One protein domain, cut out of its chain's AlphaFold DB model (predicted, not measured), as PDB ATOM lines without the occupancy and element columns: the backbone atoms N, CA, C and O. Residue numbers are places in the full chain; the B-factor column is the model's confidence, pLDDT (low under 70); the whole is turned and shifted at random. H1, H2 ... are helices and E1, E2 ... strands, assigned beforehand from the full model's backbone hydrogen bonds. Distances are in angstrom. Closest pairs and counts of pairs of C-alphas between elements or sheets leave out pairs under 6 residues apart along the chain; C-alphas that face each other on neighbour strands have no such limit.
ATOM      1  N   SER A 119     -11.729 -17.896  -4.170       80.12
ATOM      2  CA  SER A 119     -11.530 -18.603  -2.911       80.12
ATOM      3  C   SER A 119     -11.143 -20.038  -3.235       80.12
ATOM      4  O   SER A 119     -11.731 -20.658  -4.123       80.12
ATOM      5  N   ARG A 120     -10.142 -20.567  -2.531       79.31
ATOM      6  CA  ARG A 120      -9.836 -22.000  -2.506       79.31
ATOM      7  C   ARG A 120     -10.128 -22.500  -1.102       79.31
ATOM      8  O   ARG A 120      -9.531 -22.014  -0.152       79.31
ATOM      9  N   VAL A 121     -11.015 -23.486  -0.998       75.50
ATOM     10  CA  VAL A 121     -11.473 -24.051   0.284       75.50
ATOM     11  C   VAL A 121     -10.361 -24.840   1.002       75.50
ATOM     12  O   VAL A 121     -10.405 -24.988   2.215       75.50
ATOM     13  N   ALA A 122      -9.316 -25.268   0.284       83.12
ATOM     14  CA  ALA A 122      -8.129 -25.903   0.860       83.12
ATOM     15  C   ALA A 122      -6.884 -25.635  -0.016       83.12
ATOM     16  O   ALA A 122      -6.550 -26.442  -0.889       83.12
ATOM     17  N   PRO A 123      -6.212 -24.476   0.119       84.06
ATOM     18  CA  PRO A 123      -4.972 -24.235  -0.606       84.06
ATOM     19  C   PRO A 123      -3.881 -25.198  -0.114       84.06
ATOM     20  O   PRO A 123      -3.702 -25.388   1.087       84.06
ATOM     21  N   LYS A 124      -3.127 -25.804  -1.040       86.12
ATOM     22  CA  LYS A 124      -1.945 -26.598  -0.679       86.12
ATOM     23  C   LYS A 124      -0.875 -25.674  -0.096       86.12
ATOM     24  O   LYS A 124      -0.593 -24.626  -0.681       86.12
ATOM     25  N   ILE A 125      -0.263 -26.080   1.015       85.06
ATOM     26  CA  ILE A 125       0.893 -25.380   1.585       85.06
ATOM     27  C   ILE A 125       2.037 -25.421   0.567       85.06
ATOM     28  O   ILE A 125       2.314 -26.463  -0.028       85.06
ATOM     29  N   SER A 126       2.704 -24.287   0.373       87.56
ATOM     30  CA  SER A 126       3.873 -24.175  -0.494       87.56
ATOM     31  C   SER A 126       5.014 -23.522   0.269       87.56
ATOM     32  O   SER A 126       4.884 -22.386   0.716       87.56
ATOM     33  N   ARG A 127       6.159 -24.210   0.343       87.88
ATOM     34  CA  ARG A 127       7.408 -23.643   0.884       87.88
ATOM     35  C   ARG A 127       7.952 -22.490   0.035       87.88
ATOM     36  O   ARG A 127       8.858 -21.803   0.470       87.88
ATOM     37  N   LYS A 128       7.403 -22.271  -1.164       90.31
ATOM     38  CA  LYS A 128       7.804 -21.182  -2.063       90.31
ATOM     39  C   LYS A 128       7.175 -19.836  -1.704       90.31
ATOM     40  O   LYS A 128       7.580 -18.835  -2.278       90.31
ATOM     41  N   ILE A 129       6.169 -19.798  -0.825       89.94
ATOM     42  CA  ILE A 129       5.483 -18.560  -0.435       89.94
ATOM     43  C   ILE A 129       6.148 -18.001   0.821       89.94
ATOM     44  O   ILE A 129       6.178 -18.670   1.850       89.94
ATOM     45  N   TYR A 130       6.636 -16.766   0.739       89.38
ATOM     46  CA  TYR A 130       7.336 -16.086   1.826       89.38
ATOM     47  C   TYR A 130       6.595 -14.839   2.243       89.38
ATOM     48  O   TYR A 130       6.221 -14.021   1.403       89.38
ATOM     49  N   HIS A 131       6.436 -14.687   3.551       91.62
ATOM     50  CA  HIS A 131       5.996 -13.448   4.167       91.62
ATOM     51  C   HIS A 131       7.193 -12.501   4.292       91.62
ATOM     52  O   HIS A 131       8.194 -12.852   4.911       91.62
ATOM     53  N   LEU A 132       7.112 -11.330   3.664       90.19
ATOM     54  CA  LEU A 132       8.207 -10.370   3.596       90.19
ATOM     55  C   LEU A 132       8.167  -9.422   4.805       90.19
ATOM     56  O   LEU A 132       7.502  -8.384   4.774       90.19
ATOM     57  N   THR A 133       8.867  -9.781   5.877       86.06
ATOM     58  CA  THR A 133       8.944  -8.976   7.111       86.06
ATOM     59  C   THR A 133      10.261  -8.217   7.274       86.06
ATOM     60  O   THR A 133      10.310  -7.267   8.048       86.06
ATOM     61  N   ASP A 134      11.308  -8.616   6.552       87.75
ATOM     62  CA  ASP A 134      12.640  -8.011   6.613       87.75
ATOM     63  C   ASP A 134      12.731  -6.725   5.769       87.75
ATOM     64  O   ASP A 134      12.280  -6.685   4.620       87.75
ATOM     65  N   SER A 135      13.323  -5.667   6.335       87.31
ATOM     66  CA  SER A 135      13.422  -4.352   5.691       87.31
ATOM     67  C   SER A 135      14.370  -4.323   4.490       87.31
ATOM     68  O   SER A 135      14.087  -3.633   3.515       87.31
ATOM     69  N   VAL A 136      15.468  -5.085   4.518       88.12
ATOM     70  CA  VAL A 136      16.432  -5.162   3.406       88.12
ATOM     71  C   VAL A 136      15.766  -5.793   2.187       88.12
ATOM     72  O   VAL A 136      15.899  -5.311   1.059       88.12
ATOM     73  N   ASP A 137      14.995  -6.851   2.413       90.31
ATOM     74  CA  ASP A 137      14.220  -7.498   1.360       90.31
ATOM     75  C   ASP A 137      13.106  -6.582   0.818       90.31
ATOM     76  O   ASP A 137      12.901  -6.513  -0.398       90.31
ATOM     77  N   GLN A 138      12.417  -5.832   1.683       93.06
ATOM     78  CA  GLN A 138      11.429  -4.827   1.267       93.06
ATOM     79  C   GLN A 138      12.054  -3.728   0.393       93.06
ATOM     80  O   GLN A 138      11.511  -3.405  -0.670       93.06
ATOM     81  N   ASP A 139      13.218  -3.204   0.773       93.62
ATOM     82  CA  ASP A 139      13.938  -2.193  -0.005       93.62
ATOM     83  C   ASP A 139      14.385  -2.729  -1.371       93.62
ATOM     84  O   ASP A 139      14.240  -2.051  -2.396       93.62
ATOM     85  N   ASN A 140      14.855  -3.979  -1.416       93.38
ATOM     86  CA  ASN A 140      15.200  -4.655  -2.664       93.38
ATOM     87  C   ASN A 140      13.990  -4.793  -3.596       93.38
ATOM     88  O   ASN A 140      14.087  -4.451  -4.778       93.38
ATOM     89  N   ILE A 141      12.840  -5.237  -3.080       93.88
ATOM     90  CA  ILE A 141      11.597  -5.332  -3.858       93.88
ATOM     91  C   ILE A 141      11.154  -3.952  -4.350       93.88
ATOM     92  O   ILE A 141      10.820  -3.797  -5.526       93.88
ATOM     93  N   LEU A 142      11.199  -2.929  -3.496       93.94
ATOM     94  CA  LEU A 142      10.839  -1.568  -3.886       93.94
ATOM     95  C   LEU A 142      11.747  -1.038  -5.002       93.94
ATOM     96  O   LEU A 142      11.261  -0.395  -5.934       93.94
ATOM     97  N   ARG A 143      13.054  -1.314  -4.939       94.69
ATOM     98  CA  ARG A 143      14.009  -0.961  -5.999       94.69
ATOM     99  C   ARG A 143      13.658  -1.649  -7.319       94.69
ATOM    100  O   ARG A 143      13.605  -0.975  -8.346       94.69
ATOM    101  N   LEU A 144      13.376  -2.953  -7.289       94.50
ATOM    102  CA  LEU A 144      12.987  -3.717  -8.480       94.50
ATOM    103  C   LEU A 144      11.692  -3.183  -9.100       94.50
ATOM    104  O   LEU A 144      11.626  -2.985 -10.310       94.50
ATOM    105  N   LEU A 145      10.682  -2.882  -8.280       94.19
ATOM    106  CA  LEU A 145       9.422  -2.309  -8.754       94.19
ATOM    107  C   LEU A 145       9.618  -0.912  -9.354       94.19
ATOM    108  O   LEU A 145       9.075  -0.623 -10.417       94.19
ATOM    109  N   LYS A 146      10.425  -0.052  -8.721       92.69
ATOM    110  CA  LYS A 146      10.770   1.267  -9.275       92.69
ATOM    111  C   LYS A 146      11.457   1.152 -10.635       92.69
ATOM    112  O   LYS A 146      11.157   1.944 -11.522       92.69
ATOM    113  N   GLN A 147      12.349   0.177 -10.805       93.44
ATOM    114  CA  GLN A 147      13.008  -0.080 -12.084       93.44
ATOM    115  C   GLN A 147      12.008  -0.577 -13.137       93.44
ATOM    116  O   GLN A 147      11.940  -0.005 -14.225       93.44
ATOM    117  N   LEU A 148      11.203  -1.588 -12.795       94.75
ATOM    118  CA  LEU A 148      10.199  -2.184 -13.681       94.75
ATOM    119  C   LEU A 148       9.200  -1.141 -14.194       94.75
ATOM    120  O   LEU A 148       8.882  -1.104 -15.379       94.75
ATOM    121  N   TYR A 149       8.731  -0.272 -13.303       93.31
ATOM    122  CA  TYR A 149       7.746   0.747 -13.638       93.31
ATOM    123  C   TYR A 149       8.368   2.086 -14.054       93.31
ATOM    124  O   TYR A 149       7.632   3.033 -14.257       93.31
ATOM    125  N   SER A 150       9.686   2.203 -14.236       90.00
ATOM    126  CA  SER A 150      10.364   3.498 -14.459       90.00
ATOM    127  C   SER A 150       9.785   4.367 -15.591       90.00
ATOM    128  O   SER A 150       9.761   5.590 -15.463       90.00
ATOM    129  N   GLN A 151       9.265   3.749 -16.653       90.50
ATOM    130  CA  GLN A 151       8.646   4.418 -17.810       90.50
ATOM    131  C   GLN A 151       7.106   4.372 -17.807       90.50
ATOM    132  O   GLN A 151       6.474   4.402 -18.857       90.50
ATOM    133  N   HIS A 152       6.488   4.205 -16.635       91.50
ATOM    134  CA  HIS A 152       5.032   4.189 -16.494       91.50
ATOM    135  C   HIS A 152       4.512   5.485 -15.850       91.50
ATOM    136  O   HIS A 152       5.226   6.224 -15.168       91.50
ATOM    137  N   GLY A 153       3.220   5.750 -16.052       89.94
ATOM    138  CA  GLY A 153       2.489   6.833 -15.401       89.94
ATOM    139  C   GLY A 153       1.679   6.365 -14.194       89.94
ATOM    140  O   GLY A 153       1.326   5.192 -14.079       89.94
ATOM    141  N   LEU A 154       1.324   7.313 -13.320       88.12
ATOM    142  CA  LEU A 154       0.456   7.111 -12.149       88.12
ATOM    143  C   LEU A 154       0.991   6.082 -11.139       88.12
ATOM    144  O   LEU A 154       0.221   5.433 -10.431       88.12
ATOM    145  N   ILE A 155       2.312   5.948 -11.052       92.06
ATOM    146  CA  ILE A 155       2.954   4.977 -10.166       92.06
ATOM    147  C   ILE A 155       2.887   5.488  -8.737       92.06
ATOM    148  O   ILE A 155       3.301   6.612  -8.451       92.06
ATOM    149  N   ASN A 156       2.427   4.643  -7.824       90.12
ATOM    150  CA  ASN A 156       2.492   4.922  -6.403       90.12
ATOM    151  C   ASN A 156       2.803   3.634  -5.633       90.12
ATOM    152  O   ASN A 156       2.114   2.632  -5.812       90.12
ATOM    153  N   PHE A 157       3.835   3.672  -4.791       90.88
ATOM    154  CA  PHE A 157       4.211   2.566  -3.901       90.88
ATOM    155  C   PHE A 157       3.819   2.834  -2.445       90.88
ATOM    156  O   PHE A 157       4.140   2.052  -1.551       90.88
ATOM    157  N   ASP A 158       3.109   3.932  -2.202       84.94
ATOM    158  CA  ASP A 158       2.545   4.267  -0.910       84.94
ATOM    159  C   ASP A 158       1.591   3.155  -0.456       84.94
ATOM    160  O   ASP A 158       0.574   2.868  -1.092       84.94
ATOM    161  N   GLY A 159       1.943   2.510   0.655       83.06
ATOM    162  CA  GLY A 159       1.191   1.389   1.214       83.06
ATOM    163  C   GLY A 159       1.561   0.010   0.659       83.06
ATOM    164  O   GLY A 159       0.919  -0.961   1.049       83.06
ATOM    165  N   LEU A 160       2.598  -0.110  -0.184       89.81
ATOM    166  CA  LEU A 160       3.060  -1.397  -0.726       89.81
ATOM    167  C   LEU A 160       3.305  -2.447   0.373       89.81
ATOM    168  O   LEU A 160       2.889  -3.591   0.230       89.81
ATOM    169  N   PHE A 161       3.922  -2.038   1.484       89.56
ATOM    170  CA  PHE A 161       4.219  -2.898   2.638       89.56
ATOM    171  C   PHE A 161       3.316  -2.612   3.847       89.56
ATOM    172  O   PHE A 161       3.686  -2.883   4.988       89.56
ATOM    173  N   ALA A 162       2.127  -2.038   3.628       84.25
ATOM    174  CA  ALA A 162       1.220  -1.691   4.719       84.25
ATOM    175  C   ALA A 162       0.901  -2.916   5.595       84.25
ATOM    176  O   ALA A 162       0.557  -3.992   5.097       84.25
ATOM    177  N   ASN A 163       0.994  -2.735   6.916       83.94
ATOM    178  CA  ASN A 163       0.807  -3.784   7.925       83.94
ATOM    179  C   ASN A 163       1.735  -5.001   7.760       83.94
ATOM    180  O   ASN A 163       1.383  -6.087   8.213       83.94
ATOM    181  N   ASN A 164       2.880  -4.849   7.084       85.88
ATOM    182  CA  ASN A 164       3.774  -5.947   6.712       85.88
ATOM    183  C   ASN A 164       3.073  -7.079   5.946       85.88
ATOM    184  O   ASN A 164       3.562  -8.196   5.933       85.88
ATOM    185  N   ASN A 165       1.943  -6.837   5.279       86.62
ATOM    186  CA  ASN A 165       1.157  -7.894   4.631       86.62
ATOM    187  C   ASN A 165       1.571  -8.126   3.169       86.62
ATOM    188  O   ASN A 165       0.723  -8.175   2.276       86.62
ATOM    189  N   TYR A 166       2.874  -8.253   2.917       91.25
ATOM    190  CA  TYR A 166       3.409  -8.499   1.580       91.25
ATOM    191  C   TYR A 166       3.986  -9.909   1.483       91.25
ATOM    192  O   TYR A 166       4.771 -10.329   2.333       91.25
ATOM    193  N   TYR A 167       3.599 -10.645   0.442       90.88
ATOM    194  CA  TYR A 167       4.038 -12.018   0.216       90.88
ATOM    195  C   TYR A 167       4.663 -12.151  -1.166       90.88
ATOM    196  O   TYR A 167       4.174 -11.569  -2.133       90.88
ATOM    197  N   VAL A 168       5.720 -12.952  -1.263       91.19
ATOM    198  CA  VAL A 168       6.414 -13.241  -2.522       91.19
ATOM    199  C   VAL A 168       6.462 -14.740  -2.780       91.19
ATOM    200  O   VAL A 168       6.465 -15.544  -1.847       91.19
ATOM    201  N   ILE A 169       6.529 -15.115  -4.055       90.69
ATOM    202  CA  ILE A 169       6.854 -16.479  -4.472       90.69
ATOM    203  C   ILE A 169       8.339 -16.502  -4.828       90.69
ATOM    204  O   ILE A 169       8.779 -15.735  -5.679       90.69
ATOM    205  N   ARG A 170       9.116 -17.371  -4.180       88.44
ATOM    206  CA  ARG A 170      10.528 -17.610  -4.508       88.44
ATOM    207  C   ARG A 170      10.645 -18.935  -5.254       88.44
ATOM    208  O   ARG A 170      10.272 -19.984  -4.733       88.44
ATOM    209  N   GLU A 171      11.138 -18.892  -6.487       83.44
ATOM    210  CA  GLU A 171      11.221 -20.088  -7.336       83.44
ATOM    211  C   GLU A 171      12.450 -20.957  -7.035       83.44
ATOM    212  O   GLU A 171      12.357 -22.179  -7.144       83.44
ATOM    213  N   ASN A 172      13.540 -20.348  -6.554       71.50
ATOM    214  CA  ASN A 172      14.838 -20.992  -6.306       71.50
ATOM    215  C   ASN A 172      15.125 -21.220  -4.815       71.50
ATOM    216  O   ASN A 172      16.221 -20.943  -4.329       71.50
ATOM    217  N   VAL A 173      14.132 -21.692  -4.068       60.75
ATOM    218  CA  VAL A 173      14.347 -22.104  -2.679       60.75
ATOM    219  C   VAL A 173      14.850 -23.542  -2.687       60.75
ATOM    220  O   VAL A 173      14.120 -24.429  -3.133       60.75
ATOM    221  N   ARG A 174      16.089 -23.754  -2.232       47.56
ATOM    222  CA  ARG A 174      16.594 -25.087  -1.881       47.56
ATOM    223  C   ARG A 174      15.995 -25.545  -0.558       47.56
ATOM    224  O   ARG A 174      15.940 -24.705   0.366       47.56
TER     225      ARG A 174
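What this domain is: This is residues 119 to 174 of the 174 residues of an uncharacterized protein of Porticoccaceae bacterium (UniProt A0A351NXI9). With little regular structure, this is a loose assembly of a tiny two-stranded ribbon, E1 and E2, and one helix, H1, with a long loop, residues 149 to 166, coming back from the helix to the ribbon. Residues 119 to 125 and 147 to 154 stick out. The printed part has 56 residues, 20 of them in named elements, in the order E1, H1, E2: mixed, helices and strands. It is loose, with a radius of gyration of the C-alphas of 13.8 A and spans of 38 by 29 by 22 A.

Where its parts are: E1 is residues 129 to 131, beginning at C-alpha (5.483, -18.560, -0.435). E2 is residues 167 to 169, ending at C-alpha (6.854, -16.479, -4.472). H1, residues 135 to 148, is 19.8 A long.

How they stand to each other: E1 and E2 are antiparallel neighbours at 152 degrees. N 130 and O 168 are within hydrogen-bond range, 2.9 A. In H1 every O i to N i+4 pair is within hydrogen-bond range.

The domain as a whole: The C-alphas of Ala 122 and Gln 151, the two farthest apart, are 39.4 A apart. The printed part has no cut. The link from H1 to E2 is long. Residues 173 to 174 have pLDDT under 70.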